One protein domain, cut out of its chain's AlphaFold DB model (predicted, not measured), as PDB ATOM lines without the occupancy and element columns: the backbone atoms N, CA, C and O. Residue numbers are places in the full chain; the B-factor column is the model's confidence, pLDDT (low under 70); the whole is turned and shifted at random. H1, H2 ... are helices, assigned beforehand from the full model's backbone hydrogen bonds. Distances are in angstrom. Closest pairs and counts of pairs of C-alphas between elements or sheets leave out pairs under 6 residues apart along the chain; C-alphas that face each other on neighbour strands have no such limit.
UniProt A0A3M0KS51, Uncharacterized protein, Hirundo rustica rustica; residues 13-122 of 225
ATOM      1  N   LEU A  13     557.863 396.450 323.983       53.34
ATOM      2  CA  LEU A  13     558.925 396.199 324.949       53.34
ATOM      3  C   LEU A  13     560.315 396.651 324.481       53.34
ATOM      4  O   LEU A  13     561.020 395.979 323.738       53.34
ATOM      5  N   ASN A  14     560.661 397.821 325.025       60.03
ATOM      6  CA  ASN A  14     561.890 398.598 324.912       60.03
ATOM      7  C   ASN A  14     562.117 399.276 323.557       60.03
ATOM      8  O   ASN A  14     562.466 398.651 322.561       60.03
ATOM      9  N   HIS A  15     561.974 400.608 323.549       80.31
ATOM     10  CA  HIS A  15     562.458 401.469 322.470       80.31
ATOM     11  C   HIS A  15     563.988 401.563 322.550       80.31
ATOM     12  O   HIS A  15     564.551 402.627 322.781       80.31
ATOM     13  N   GLU A  16     564.649 400.420 322.452       83.50
ATOM     14  CA  GLU A  16     566.092 400.279 322.526       83.50
ATOM     15  C   GLU A  16     566.658 400.179 321.112       83.50
ATOM     16  O   GLU A  16     566.199 399.374 320.300       83.50
ATOM     17  N   CYS A  17     567.667 400.991 320.822       86.88
ATOM     18  CA  CYS A  17     568.439 400.878 319.601       86.88
ATOM     19  C   CYS A  17     569.393 399.695 319.728       86.88
ATOM     20  O   CYS A  17     570.318 399.748 320.526       86.88
ATOM     21  N   LYS A  18     569.225 398.649 318.921       82.81
ATOM     22  CA  LYS A  18     570.119 397.475 318.946       82.81
ATOM     23  C   LYS A  18     571.476 397.698 318.268       82.81
ATOM     24  O   LYS A  18     572.329 396.824 318.317       82.81
ATOM     25  N   LEU A  19     571.685 398.869 317.660       83.44
ATOM     26  CA  LEU A  19     572.968 399.250 317.061       83.44
ATOM     27  C   LEU A  19     573.925 399.860 318.096       83.44
ATOM     28  O   LEU A  19     575.127 399.637 318.023       83.44
ATOM     29  N   CYS A  20     573.398 400.605 319.075       87.12
ATOM     30  CA  CYS A  20     574.198 401.284 320.104       87.12
ATOM     31  C   CYS A  20     573.713 401.046 321.548       87.12
ATOM     32  O   CYS A  20     574.245 401.634 322.488       87.12
ATOM     33  N   ASN A  21     572.701 400.197 321.732       84.69
ATOM     34  CA  ASN A  21     572.057 399.827 323.000       84.69
ATOM     35  C   ASN A  21     571.475 401.003 323.808       84.69
ATOM     36  O   ASN A  21     571.239 400.884 325.011       84.69
ATOM     37  N   GLN A  22     571.219 402.148 323.164       86.31
ATOM     38  CA  GLN A  22     570.553 403.280 323.811       86.31
ATOM     39  C   GLN A  22     569.051 403.046 323.936       86.31
ATOM     40  O   GLN A  22     568.397 402.608 322.990       86.31
ATOM     41  N   THR A  23     568.494 403.386 325.095       87.12
ATOM     42  CA  THR A  23     567.064 403.269 325.382       87.12
ATOM     43  C   THR A  23     566.371 404.620 325.292       87.12
ATOM     44  O   THR A  23     566.866 405.641 325.767       87.12
ATOM     45  N   PHE A  24     565.188 404.618 324.688       86.38
ATOM     46  CA  PHE A  24     564.365 405.802 324.495       86.38
ATOM     47  C   PHE A  24     563.018 405.645 325.202       86.38
ATOM     48  O   PHE A  24     562.489 404.549 325.377       86.38
ATOM     49  N   ASP A  25     562.427 406.768 325.594       87.00
ATOM     50  CA  ASP A  25     561.114 406.812 326.247       87.00
ATOM     51  C   ASP A  25     559.938 406.766 325.256       87.00
ATOM     52  O   ASP A  25     558.786 406.666 325.666       87.00
ATOM     53  N   SER A  26     560.205 406.842 323.946       86.44
ATOM     54  CA  SER A  26     559.160 406.797 322.920       86.44
ATOM     55  C   SER A  26     559.653 406.192 321.601       86.44
ATOM     56  O   SER A  26     560.833 406.335 321.257       86.44
ATOM     57  N   PRO A  27     558.752 405.586 320.805       83.69
ATOM     58  CA  PRO A  27     559.117 405.020 319.511       83.69
ATOM     59  C   PRO A  27     559.510 406.116 318.514       83.69
ATOM     60  O   PRO A  27     560.402 405.912 317.702       83.69
ATOM     61  N   ALA A  28     558.904 407.305 318.602       86.25
ATOM     62  CA  ALA A  28     559.251 408.432 317.742       86.25
ATOM     63  C   ALA A  28     560.701 408.900 317.957       86.25
ATOM     64  O   ALA A  28     561.390 409.197 316.985       86.25
ATOM     65  N   LYS A  29     561.177 408.916 319.211       87.81
ATOM     66  CA  LYS A  29     562.575 409.244 319.529       87.81
ATOM     67  C   LYS A  29     563.546 408.187 319.015       87.81
ATOM     68  O   LYS A  29     564.556 408.555 318.428       87.81
ATOM     69  N   LEU A  30     563.215 406.901 319.162       89.31
ATOM     70  CA  LEU A  30     564.016 405.825 318.576       89.31
ATOM     71  C   LEU A  30     564.103 405.959 317.048       89.31
ATOM     72  O   LEU A  30     565.176 405.821 316.480       89.31
ATOM     73  N   GLN A  31     562.993 406.281 316.382       87.69
ATOM     74  CA  GLN A  31     562.977 406.507 314.934       87.69
ATOM     75  C   GLN A  31     563.848 407.707 314.525       87.69
ATOM     76  O   GLN A  31     564.667 407.575 313.621       87.69
ATOM     77  N   CYS A  32     563.757 408.847 315.226       90.00
ATOM     78  CA  CYS A  32     564.693 409.969 315.036       90.00
ATOM     79  C   CYS A  32     566.154 409.524 315.172       90.00
ATOM     80  O   CYS A  32     566.988 409.867 314.341       90.00
ATOM     81  N   HIS A  33     566.455 408.752 316.211       90.56
ATOM     82  CA  HIS A  33     567.802 408.274 316.484       90.56
ATOM     83  C   HIS A  33     568.324 407.312 315.399       90.56
ATOM     84  O   HIS A  33     569.486 407.379 315.010       90.56
ATOM     85  N   LEU A  34     567.471 406.453 314.835       89.25
ATOM     86  CA  LEU A  34     567.864 405.581 313.721       89.25
ATOM     87  C   LEU A  34     568.181 406.359 312.449       89.25
ATOM     88  O   LEU A  34     569.083 405.966 311.704       89.25
ATOM     89  N   ILE A  35     567.473 407.466 312.215       90.31
ATOM     90  CA  ILE A  35     567.817 408.402 311.146       90.31
ATOM     91  C   ILE A  35     569.217 408.961 311.405       90.31
ATOM     92  O   ILE A  35     570.032 408.967 310.494       90.31
ATOM     93  N   GLU A  36     569.548 409.367 312.629       90.19
ATOM     94  CA  GLU A  36     570.892 409.869 312.954       90.19
ATOM     95  C   GLU A  36     571.993 408.854 312.643       90.19
ATOM     96  O   GLU A  36     572.969 409.228 311.998       90.19
ATOM     97  N   HIS A  37     571.794 407.574 312.967       89.94
ATOM     98  CA  HIS A  37     572.722 406.517 312.551       89.94
ATOM     99  C   HIS A  37     572.855 406.399 311.027       89.94
ATOM    100  O   HIS A  37     573.947 406.170 310.519       89.94
ATOM    101  N   SER A  38     571.768 406.591 310.269       88.12
ATOM    102  CA  SER A  38     571.835 406.557 308.799       88.12
ATOM    103  C   SER A  38     572.667 407.696 308.211       88.12
ATOM    104  O   SER A  38     573.166 407.562 307.097       88.12
ATOM    105  N   PHE A  39     572.793 408.820 308.921       88.31
ATOM    106  CA  PHE A  39     573.544 410.002 308.481       88.31
ATOM    107  C   PHE A  39     574.810 410.251 309.305       88.31
ATOM    108  O   PHE A  39     575.418 411.322 309.201       88.31
ATOM    109  N   GLU A  40     575.241 409.268 310.093       85.81
ATOM    110  CA  GLU A  40     576.471 409.340 310.866       85.81
ATOM    111  C   GLU A  40     577.662 409.542 309.909       85.81
ATOM    112  O   GLU A  40     577.841 408.815 308.934       85.81
ATOM    113  N   GLY A  41     578.424 410.621 310.108       79.50
ATOM    114  CA  GLY A  41     579.525 411.011 309.216       79.50
ATOM    115  C   GLY A  41     579.139 411.821 307.964       79.50
ATOM    116  O   GLY A  41     580.032 412.328 307.287       79.50
ATOM    117  N   MET A  42     577.850 412.052 307.672       77.75
ATOM    118  CA  MET A  42     577.391 412.785 306.471       77.75
ATOM    119  C   MET A  42     577.250 414.313 306.652       77.75
ATOM    120  O   MET A  42     576.375 414.959 306.071       77.75
ATOM    121  N   GLY A  43     578.124 414.926 307.456       70.75
ATOM    122  CA  GLY A  43     578.248 416.392 307.532       70.75
ATOM    123  C   GLY A  43     577.053 417.138 308.146       70.75
ATOM    124  O   GLY A  43     576.900 418.333 307.910       70.75
ATOM    125  N   GLY A  44     576.209 416.456 308.928       80.25
ATOM    126  CA  GLY A  44     575.138 417.083 309.717       80.25
ATOM    127  C   GLY A  44     573.884 417.477 308.930       80.25
ATOM    128  O   GLY A  44     573.091 418.284 309.413       80.25
ATOM    129  N   THR A  45     573.692 416.929 307.726       89.44
ATOM    130  CA  THR A  45     572.461 417.121 306.946       89.44
ATOM    131  C   THR A  45     571.730 415.802 306.731       89.44
ATOM    132  O   THR A  45     572.343 414.745 306.619       89.44
ATOM    133  N   PHE A  46     570.405 415.877 306.663       90.12
ATOM    134  CA  PHE A  46     569.507 414.733 306.584       90.12
ATOM    135  C   PHE A  46     568.753 414.782 305.263       90.12
ATOM    136  O   PHE A  46     567.902 415.648 305.053       90.12
ATOM    137  N   LYS A  47     569.071 413.873 304.346       91.44
ATOM    138  CA  LYS A  47     568.489 413.864 303.001       91.44
ATOM    139  C   LYS A  47     567.335 412.871 302.922       91.44
ATOM    140  O   LYS A  47     567.496 411.713 303.287       91.44
ATOM    141  N   CYS A  48     566.187 413.295 302.399       91.50
ATOM    142  CA  CYS A  48     565.078 412.379 302.164       91.50
ATOM    143  C   CYS A  48     565.464 411.321 301.115       91.50
ATOM    144  O   CYS A  48     565.890 411.694 300.021       91.50
ATOM    145  N   PRO A  49     565.309 410.020 301.405       87.38
ATOM    146  CA  PRO A  49     565.643 408.961 300.458       87.38
ATOM    147  C   PRO A  49     564.687 408.898 299.253       87.38
ATOM    148  O   PRO A  49     565.054 408.332 298.228       87.38
ATOM    149  N   VAL A  50     563.491 409.494 299.359       89.75
ATOM    150  CA  VAL A  50     562.439 409.436 298.327       89.75
ATOM    151  C   VAL A  50     562.480 410.656 297.404       89.75
ATOM    152  O   VAL A  50     562.640 410.522 296.195       89.75
ATOM    153  N   CYS A  51     562.349 411.866 297.960       92.12
ATOM    154  CA  CYS A  51     562.308 413.108 297.178       92.12
ATOM    155  C   CYS A  51     563.602 413.930 297.238       92.12
ATOM    156  O   CYS A  51     563.678 415.008 296.651       92.12
ATOM    157  N   PHE A  52     564.626 413.444 297.948       90.94
ATOM    158  CA  PHE A  52     565.952 414.061 298.024       90.94
ATOM    159  C   PHE A  52     566.014 415.463 298.645       90.94
ATOM    160  O   PHE A  52     567.078 416.086 298.614       90.94
ATOM    161  N   THR A  53     564.935 415.944 299.271       92.44
ATOM    162  CA  THR A  53     564.946 417.198 300.036       92.44
ATOM    163  C   THR A  53     565.860 417.086 301.250       92.44
ATOM    164  O   THR A  53     565.857 416.072 301.950       92.44
ATOM    165  N   VAL A  54     566.633 418.139 301.512       92.88
ATOM    166  CA  VAL A  54     567.622 418.174 302.593       92.88
ATOM    167  C   VAL A  54     567.057 418.915 303.801       92.88
ATOM    168  O   VAL A  54     566.497 420.002 303.675       92.88
ATOM    169  N   PHE A  55     567.248 418.333 304.978       92.38
ATOM    170  CA  PHE A  55     566.856 418.875 306.272       92.38
ATOM    171  C   PHE A  55     568.078 419.034 307.176       92.38
ATOM    172  O   PHE A  55     569.063 418.312 307.055       92.38
ATOM    173  N   VAL A  56     567.998 419.975 308.115       90.56
ATOM    174  CA  VAL A  56     569.066 420.243 309.098       90.56
ATOM    175  C   VAL A  56     568.886 419.408 310.375       90.56
ATOM    176  O   VAL A  56     569.782 419.329 311.201       90.56
ATOM    177  N   GLN A  57     567.721 418.777 310.562       90.62
ATOM    178  CA  GLN A  57     567.407 417.992 311.759       90.62
ATOM    179  C   GLN A  57     566.696 416.682 311.395       90.62
ATOM    180  O   GLN A  57     565.809 416.676 310.534       90.62
ATOM    181  N   ALA A  58     567.031 415.601 312.104       90.56
ATOM    182  CA  ALA A  58     566.446 414.273 311.913       90.56
ATOM    183  C   ALA A  58     564.924 414.259 312.139       90.56
ATOM    184  O   ALA A  58     564.177 413.698 311.341       90.56
ATOM    185  N   ASN A  59     564.438 414.956 313.171       90.94
ATOM    186  CA  ASN A  59     563.006 415.067 313.475       90.94
ATOM    187  C   ASN A  59     562.191 415.708 312.333       90.94
ATOM    188  O   ASN A  59     561.049 415.321 312.090       90.94
ATOM    189  N   LYS A  60     562.770 416.677 311.613       92.56
ATOM    190  CA  LYS A  60     562.138 417.325 310.460       92.56
ATOM    191  C   LYS A  60     562.078 416.382 309.276       92.56
ATOM    192  O   LYS A  60     561.035 416.324 308.632       92.56
ATOM    193  N   LEU A  61     563.138 415.609 309.043       92.88
ATOM    194  CA  LEU A  61     563.117 414.562 308.030       92.88
ATOM    195  C   LEU A  61     562.071 413.486 308.362       92.88
ATOM    196  O   LEU A  61     561.287 413.122 307.492       92.88
ATOM    197  N   GLN A  62     561.986 413.041 309.617       90.31
ATOM    198  CA  GLN A  62     560.977 412.065 310.038       90.31
ATOM    199  C   GLN A  62     559.547 412.576 309.802       90.31
ATOM    200  O   GLN A  62     558.720 411.871 309.228       90.31
ATOM    201  N   GLN A  63     559.248 413.810 310.226       91.06
ATOM    202  CA  GLN A  63     557.934 414.425 310.004       91.06
ATOM    203  C   GLN A  63     557.630 414.604 308.517       91.06
ATOM    204  O   GLN A  63     556.497 414.393 308.086       91.06
ATOM    205  N   HIS A  64     558.637 414.986 307.732       92.94
ATOM    206  CA  HIS A  64     558.509 415.098 306.289       92.94
ATOM    207  C   HIS A  64     558.160 413.748 305.663       92.94
ATOM    208  O   HIS A  64     557.185 413.679 304.927       92.94
ATOM    209  N   ILE A  65     558.878 412.678 306.002       90.00
ATOM    210  CA  ILE A  65     558.581 411.335 305.493       90.00
ATOM    211  C   ILE A  65     557.161 410.928 305.872       90.00
ATOM    212  O   ILE A  65     556.405 410.523 305.004       90.00
ATOM    213  N   PHE A  66     556.752 411.122 307.125       87.62
ATOM    214  CA  PHE A  66     555.409 410.747 307.572       87.62
ATOM    215  C   PHE A  66     554.271 411.526 306.882       87.62
ATOM    216  O   PHE A  66     553.166 411.010 306.744       87.62
ATOM    217  N   SER A  67     554.512 412.780 306.487       90.69
ATOM    218  CA  SER A  67     553.481 413.657 305.907       90.69
ATOM    219  C   SER A  67     553.487 413.706 304.380       90.69
ATOM    220  O   SER A  67     552.435 413.918 303.780       90.69
ATOM    221  N   ALA A  68     554.652 413.538 303.756       90.88
ATOM    222  CA  ALA A  68     554.842 413.640 302.313       90.88
ATOM    223  C   ALA A  68     554.967 412.275 301.627       90.88
ATOM    224  O   ALA A  68     554.746 412.203 300.419       90.88
ATOM    225  N   HIS A  69     555.320 411.220 302.369       88.31
ATOM    226  CA  HIS A  69     555.583 409.894 301.823       88.31
ATOM    227  C   HIS A  69     554.733 408.819 302.507       88.31
ATOM    228  O   HIS A  69     554.553 408.794 303.725       88.31
ATOM    229  N   GLY A  70     554.169 407.928 301.696       80.88
ATOM    230  CA  GLY A  70     553.339 406.820 302.165       80.88
ATOM    231  C   GLY A  70     554.146 405.547 302.414       80.88
ATOM    232  O   GLY A  70     555.333 405.461 302.120       80.88
ATOM    233  N   GLN A  71     553.481 404.495 302.895       77.88
ATOM    234  CA  GLN A  71     554.096 403.169 303.053       77.88
ATOM    235  C   GLN A  71     554.650 402.606 301.726       77.88
ATOM    236  O   GLN A  71     555.575 401.794 301.740       77.88
ATOM    237  N   GLU A  72     554.089 403.027 300.591       79.19
ATOM    238  CA  GLU A  72     554.494 402.590 299.248       79.19
ATOM    239  C   GLU A  72     555.828 403.198 298.795       79.19
ATOM    240  O   GLU A  72     556.526 402.586 297.991       79.19
ATOM    241  N   ASP A  73     556.223 404.333 299.378       85.69
ATOM    242  CA  ASP A  73     557.454 405.059 299.044       85.69
ATOM    243  C   ASP A  73     558.693 404.509 299.769       85.69
ATOM    244  O   ASP A  73     559.795 405.048 299.653       85.69
ATOM    245  N   LYS A  74     558.537 403.445 300.562       84.81
ATOM    246  CA  LYS A  74     559.646 402.811 301.276       84.81
ATOM    247  C   LYS A  74     560.567 402.083 300.305       84.81
ATOM    248  O   LYS A  74     560.142 401.149 299.626       84.81
ATOM    249  N   ILE A  75     561.832 402.493 300.290       84.56
ATOM    250  CA  ILE A  75     562.814 402.042 299.297       84.56
ATOM    251  C   ILE A  75     563.676 400.861 299.753       84.56
ATOM    252  O   ILE A  75     564.292 400.221 298.909       84.56
ATOM    253  N   TYR A  76     563.738 400.564 301.055       83.88
ATOM    254  CA  TYR A  76     564.533 399.449 301.573       83.88
ATOM    255  C   TYR A  76     563.626 398.255 301.862       83.88
ATOM    256  O   TYR A  76     562.871 398.263 302.837       83.88
ATOM    257  N   ASP A  77     563.686 397.229 301.022       81.56
ATOM    258  CA  ASP A  77     562.969 395.973 301.214       81.56
ATOM    259  C   ASP A  77     563.801 394.943 301.988       81.56
ATOM    260  O   ASP A  77     565.017 394.821 301.837       81.56
ATOM    261  N   CYS A  78     563.128 394.178 302.846       79.62
ATOM    262  CA  CYS A  78     563.721 392.990 303.435       79.62
ATOM    263  C   CYS A  78     563.595 391.815 302.455       79.62
ATOM    264  O   CYS A  78     562.496 391.442 302.059       79.62
ATOM    265  N   THR A  79     564.700 391.140 302.138       77.38
ATOM    266  CA  THR A  79     564.666 389.948 301.264       77.38
ATOM    267  C   THR A  79     564.045 388.720 301.933       77.38
ATOM    268  O   THR A  79     563.712 387.744 301.264       77.38
ATOM    269  N   GLN A  80     563.902 388.745 303.261       71.94
ATOM    270  CA  GLN A  80     563.428 387.620 304.069       71.94
ATOM    271  C   GLN A  80     561.994 387.810 304.590       71.94
ATOM    272  O   GLN A  80     561.432 386.868 305.150       71.94
ATOM    273  N   CYS A  81     561.389 388.996 304.438       74.38
ATOM    274  CA  CYS A  81     560.026 389.274 304.895       74.38
ATOM    275  C   CYS A  81     559.362 390.402 304.090       74.38
ATOM    276  O   CYS A  81     560.053 391.193 303.463       74.38
ATOM    277  N   PRO A  82     558.027 390.549 304.137       77.56
ATOM    278  CA  PRO A  82     557.329 391.583 303.370       77.56
ATOM    279  C   PRO A  82     557.495 393.010 303.936       77.56
ATOM    280  O   PRO A  82     556.820 393.927 303.467       77.56
ATOM    281  N   GLN A  83     558.331 393.217 304.962       78.69
ATOM    282  CA  GLN A  83     558.537 394.542 305.551       78.69
ATOM    283  C   GLN A  83     559.414 395.418 304.658       78.69
ATOM    284  O   GLN A  83     560.394 394.968 304.063       78.69
ATOM    285  N   LYS A  84     559.051 396.699 304.621       84.69
ATOM    286  CA  LYS A  84     559.783 397.753 303.926       84.69
ATOM    287  C   LYS A  84     560.099 398.882 304.898       84.69
ATOM    288  O   LYS A  84     559.306 399.151 305.813       84.69
ATOM    289  N   PHE A  85     561.206 399.569 304.651       85.38
ATOM    290  CA  PHE A  85     561.785 400.612 305.497       85.38
ATOM    291  C   PHE A  85     562.193 401.839 304.672       85.38
ATOM    292  O   PHE A  85     562.418 401.744 303.461       85.38
ATOM    293  N   PHE A  86     562.258 403.004 305.320       84.94
ATOM    294  CA  PHE A  86     562.726 404.233 304.666       84.94
ATOM    295  C   PHE A  86     564.237 404.377 304.742       84.94
ATOM    296  O   PHE A  86     564.814 405.036 303.881       84.94
ATOM    297  N   PHE A  87     564.872 403.729 305.718       85.75
ATOM    298  CA  PHE A  87     566.314 403.778 305.914       85.75
ATOM    299  C   PHE A  87     566.920 402.389 306.114       85.75
ATOM    300  O   PHE A  87     566.271 401.470 306.615       85.75
ATOM    301  N   GLN A  88     568.202 402.250 305.773       85.69
ATOM    302  CA  GLN A  88     568.949 401.005 305.962       85.69
ATOM    303  C   GLN A  88     569.104 400.643 307.447       85.69
ATOM    304  O   GLN A  88     569.022 399.468 307.802       85.69
ATOM    305  N   THR A  89     569.276 401.630 308.330       85.56
ATOM    306  CA  THR A  89     569.430 401.384 309.776       85.56
ATOM    307  C   THR A  89     568.150 400.857 310.420       85.56
ATOM    308  O   THR A  89     568.220 400.035 311.330       85.56
ATOM    309  N   GLU A  90     566.976 401.255 309.922       84.94
ATOM    310  CA  GLU A  90     565.692 400.687 310.349       84.94
ATOM    311  C   GLU A  90     565.598 399.195 309.990       84.94
ATOM    312  O   GLU A  90     565.205 398.385 310.830       84.94
ATOM    313  N   LEU A  91     566.004 398.822 308.767       85.81
ATOM    314  CA  LEU A  91     566.077 397.423 308.330       85.81
ATOM    315  C   LEU A  91     567.077 396.627 309.183       85.81
ATOM    316  O   LEU A  91     566.785 395.509 309.603       85.81
ATOM    317  N   GLN A  92     568.248 397.204 309.460       83.88
ATOM    318  CA  GLN A  92     569.276 396.561 310.276       83.88
ATOM    319  C   GLN A  92     568.777 396.318 311.704       83.88
ATOM    320  O   GLN A  92     568.878 395.195 312.196       83.88
ATOM    321  N   GLN A  93     568.159 397.327 312.330       83.62
ATOM    322  CA  GLN A  93     567.540 397.175 313.647       83.62
ATOM    323  C   GLN A  93     566.445 396.100 313.638       83.62
ATOM    324  O   GLN A  93     566.314 395.324 314.588       83.62
ATOM    325  N   PHE A  94     565.637 396.048 312.576       81.81
ATOM    326  CA  PHE A  94     564.608 395.025 312.432       81.81
ATOM    327  C   PHE A  94     565.223 393.619 312.391       81.81
ATOM    328  O   PHE A  94     564.787 392.749 313.143       81.81
ATOM    329  N   HIS A  95     566.280 393.404 311.603       78.69
ATOM    330  CA  HIS A  95     566.975 392.116 311.562       78.69
ATOM    331  C   HIS A  95     567.572 391.724 312.914       78.69
ATOM    332  O   HIS A  95     567.340 390.601 313.363       78.69
ATOM    333  N   THR A  96     568.272 392.634 313.597       76.62
ATOM    334  CA  THR A  96     568.857 392.339 314.916       76.62
ATOM    335  C   THR A  96     567.783 391.965 315.933       76.62
ATOM    336  O   THR A  96     567.919 390.967 316.632       76.62
ATOM    337  N   TYR A  97     566.652 392.678 315.945       72.50
ATOM    338  CA  TYR A  97     565.539 392.355 316.839       72.50
ATOM    339  C   TYR A  97     564.891 391.002 316.503       72.50
ATOM    340  O   TYR A  97     564.550 390.224 317.400       72.50
ATOM    341  N   THR A  98     564.722 390.686 315.213       65.50
ATOM    342  CA  THR A  98     564.194 389.375 314.797       65.50
ATOM    343  C   THR A  98     565.142 388.233 315.152       65.50
ATOM    344  O   THR A  98     564.674 387.178 315.571       65.50
ATOM    345  N   LEU A  99     566.458 388.440 315.058       64.62
ATOM    346  CA  LEU A  99     567.449 387.457 315.490       64.62
ATOM    347  C   LEU A  99     567.396 387.255 317.006       64.62
ATOM    348  O   LEU A  99     567.262 386.114 317.436       64.62
ATOM    349  N   ASP A 100     567.382 388.323 317.805       61.41
ATOM    350  CA  ASP A 100     567.280 388.228 319.270       61.41
ATOM    351  C   ASP A 100     566.007 387.494 319.709       61.41
ATOM    352  O   ASP A 100     566.039 386.611 320.568       61.41
ATOM    353  N   THR A 101     564.868 387.813 319.090       59.69
ATOM    354  CA  THR A 101     563.591 387.157 319.410       59.69
ATOM    355  C   THR A 101     563.532 385.707 318.939       59.69
ATOM    356  O   THR A 101     562.879 384.890 319.592       59.69
ATOM    357  N   LEU A 102     564.204 385.353 317.844       56.47
ATOM    358  CA  LEU A 102     564.299 383.972 317.377       56.47
ATOM    359  C   LEU A 102     565.289 383.142 318.175       56.47
ATOM    360  O   LEU A 102     564.984 381.989 318.445       56.47
ATOM    361  N   VAL A 103     566.416 383.712 318.593       55.09
ATOM    362  CA  VAL A 103     567.341 383.067 319.532       55.09
ATOM    363  C   VAL A 103     566.631 382.855 320.864       55.09
ATOM    364  O   VAL A 103     566.619 381.736 321.363       55.09
ATOM    365  N   ALA A 104     565.927 383.862 321.391       55.94
ATOM    366  CA  ALA A 104     565.122 383.705 322.601       55.94
ATOM    367  C   ALA A 104     564.054 382.608 322.442       55.94
ATOM    368  O   ALA A 104     563.884 381.778 323.332       55.94
ATOM    369  N   ARG A 105     563.364 382.552 321.295       51.88
ATOM    370  CA  ARG A 105     562.372 381.505 321.004       51.88
ATOM    371  C   ARG A 105     562.994 380.122 320.811       51.88
ATOM    372  O   ARG A 105     562.443 379.162 321.336       51.88
ATOM    373  N   GLY A 106     564.110 380.014 320.099       52.75
ATOM    374  CA  GLY A 106     564.859 378.772 319.896       52.75
ATOM    375  C   GLY A 106     565.323 378.207 321.230       52.75
ATOM    376  O   GLY A 106     564.947 377.095 321.574       52.75
ATOM    377  N   VAL A 107     565.944 379.049 322.061       49.72
ATOM    378  CA  VAL A 107     566.320 378.705 323.437       49.72
ATOM    379  C   VAL A 107     565.096 378.247 324.241       49.72
ATOM    380  O   VAL A 107     565.175 377.225 324.910       49.72
ATOM    381  N   THR A 108     563.928 378.902 324.140       49.81
ATOM    382  CA  THR A 108     562.712 378.416 324.834       49.81
ATOM    383  C   THR A 108     562.159 377.090 324.301       49.81
ATOM    384  O   THR A 108     561.593 376.327 325.082       49.81
ATOM    385  N   MET A 109     562.292 376.808 323.001       45.19
ATOM    386  CA  MET A 109     561.841 375.543 322.405       45.19
ATOM    387  C   MET A 109     562.789 374.398 322.774       45.19
ATOM    388  O   MET A 109     562.317 373.331 323.160       45.19
ATOM    389  N   ASP A 110     564.100 374.644 322.760       51.75
ATOM    390  CA  ASP A 110     565.112 373.687 323.212       51.75
ATOM    391  C   ASP A 110     564.961 373.401 324.716       51.75
ATOM    392  O   ASP A 110     564.970 372.240 325.127       51.75
ATOM    393  N   LEU A 111     564.692 374.427 325.540       53.75
ATOM    394  CA  LEU A 111     564.312 374.258 326.952       53.75
ATOM    395  C   LEU A 111     563.090 373.357 327.117       53.75
ATOM    396  O   LEU A 111     563.092 372.472 327.969       53.75
ATOM    397  N   ALA A 112     562.029 373.609 326.349       50.44
ATOM    398  CA  ALA A 112     560.781 372.869 326.472       50.44
ATOM    399  C   ALA A 112     560.972 371.393 326.094       50.44
ATOM    400  O   ALA A 112     560.493 370.527 326.821       50.44
ATOM    401  N   CYS A 113     561.717 371.101 325.025       50.31
ATOM    402  CA  CYS A 113     562.047 369.732 324.626       50.31
ATOM    403  C   CYS A 113     562.885 369.014 325.694       50.31
ATOM    404  O   CYS A 113     562.510 367.921 326.115       50.31
ATOM    405  N   ILE A 114     563.937 369.659 326.215       59.06
ATOM    406  CA  ILE A 114     564.780 369.092 327.282       59.06
ATOM    407  C   ILE A 114     563.953 368.826 328.552       59.06
ATOM    408  O   ILE A 114     564.084 367.772 329.175       59.06
ATOM    409  N   ILE A 115     563.059 369.741 328.938       60.53
ATOM    410  CA  ILE A 115     562.166 369.558 330.096       60.53
ATOM    411  C   ILE A 115     561.169 368.411 329.850       60.53
ATOM    412  O   ILE A 115     560.929 367.608 330.748       60.53
ATOM    413  N   ILE A 116     560.603 368.282 328.648       62.03
ATOM    414  CA  ILE A 116     559.647 367.210 328.322       62.03
ATOM    415  C   ILE A 116     560.331 365.836 328.329       62.03
ATOM    416  O   ILE A 116     559.802 364.894 328.923       62.03
ATOM    417  N   GLU A 117     561.513 365.705 327.727       57.47
ATOM    418  CA  GLU A 117     562.278 364.447 327.694       57.47
ATOM    419  C   GLU A 117     562.762 364.027 329.090       57.47
ATOM    420  O   GLU A 117     562.704 362.852 329.459       57.47
ATOM    421  N   THR A 118     563.164 364.989 329.924       59.53
ATOM    422  CA  THR A 118     563.583 364.707 331.305       59.53
ATOM    423  C   THR A 118     562.407 364.345 332.212       59.53
ATOM    424  O   THR A 118     562.509 363.383 332.971       59.53
ATOM    425  N   LEU A 119     561.260 365.027 332.107       59.56
ATOM    426  CA  LEU A 119     560.053 364.686 332.872       59.56
ATOM    427  C   LEU A 119     559.457 363.333 332.458       59.56
ATOM    428  O   LEU A 119     558.990 362.586 333.318       59.56
ATOM    429  N   THR A 120     559.493 362.993 331.167       57.31
ATOM    430  CA  THR A 120     559.045 361.678 330.678       57.31
ATOM    431  C   THR A 120     559.982 360.557 331.128       57.31
ATOM    432  O   THR A 120     559.499 359.529 331.601       57.31
ATOM    433  N   SER A 121     561.301 360.775 331.098       58.44
ATOM    434  CA  SER A 121     562.291 359.826 331.629       58.44
ATOM    435  C   SER A 121     562.163 359.631 333.152       58.44
ATOM    436  O   SER A 121     562.144 358.499 333.643       58.44
ATOM    437  N   LEU A 122     561.948 360.708 333.916       54.78
ATOM    438  CA  LEU A 122     561.725 360.646 335.369       54.78
ATOM    439  C   LEU A 122     560.408 359.938 335.732       54.78
ATOM    440  O   LEU A 122     560.391 359.127 336.659       54.78
TER     441      LEU A 122
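Overview. This is residues 13 to 122 of the 225 residues of an uncharacterized protein of Hirundo rustica rustica (UniProt A0A3M0KS51). A long helix, H3, sticks out with residues 101 to 122 from a small body of loops, in which H1 touches both H2 and the start of H3. The 110 printed residues hold three named helices, H1, H2, H3, and no named strand; the class is all helix. Before each helix lies a short antiparallel pairing: residues 15 to 16 with 23 to 24, 46 to 47 with 54 to 55, 76 to 77 with 84 to 85. The whole is loose, with a radius of gyration of the C-alphas of 18.8 A, spanning 66 by 27 by 23 A.

Arrangement. H1, residues 27 to 38, touches H2, residues 58 to 68, with its residues 31 to 36 alone; the closest C-alphas, of Cys 32 and Asn 59, are 5.6 A apart. Their lines are only just about perpendicular, at 72 degrees. H3, residues 88 to 122, touches H1 with residues 88 to 90 alone, the closest C-alphas being Ser 38 and Thr 89, 5.8 A, at a steep tilt of 64 degrees, opposite ways. H2 and H3 are apart. In H1, H2 and H3 every O i to N i+4 pair is within hydrogen-bond range.

Along the chain. H1 begins at C-alpha 27 (559.117, 405.020, 319.511) and is 16.7 A long; H2 is 15.1 A. H3, 50.5 A, ends at C-alpha 122 (561.725, 360.646, 335.369).

Size, cuts and confidence. The printed part has no cut; both links are long, 19 residues each. The pLDDT is under 70 at residues 13 to 14 and 98 to 122.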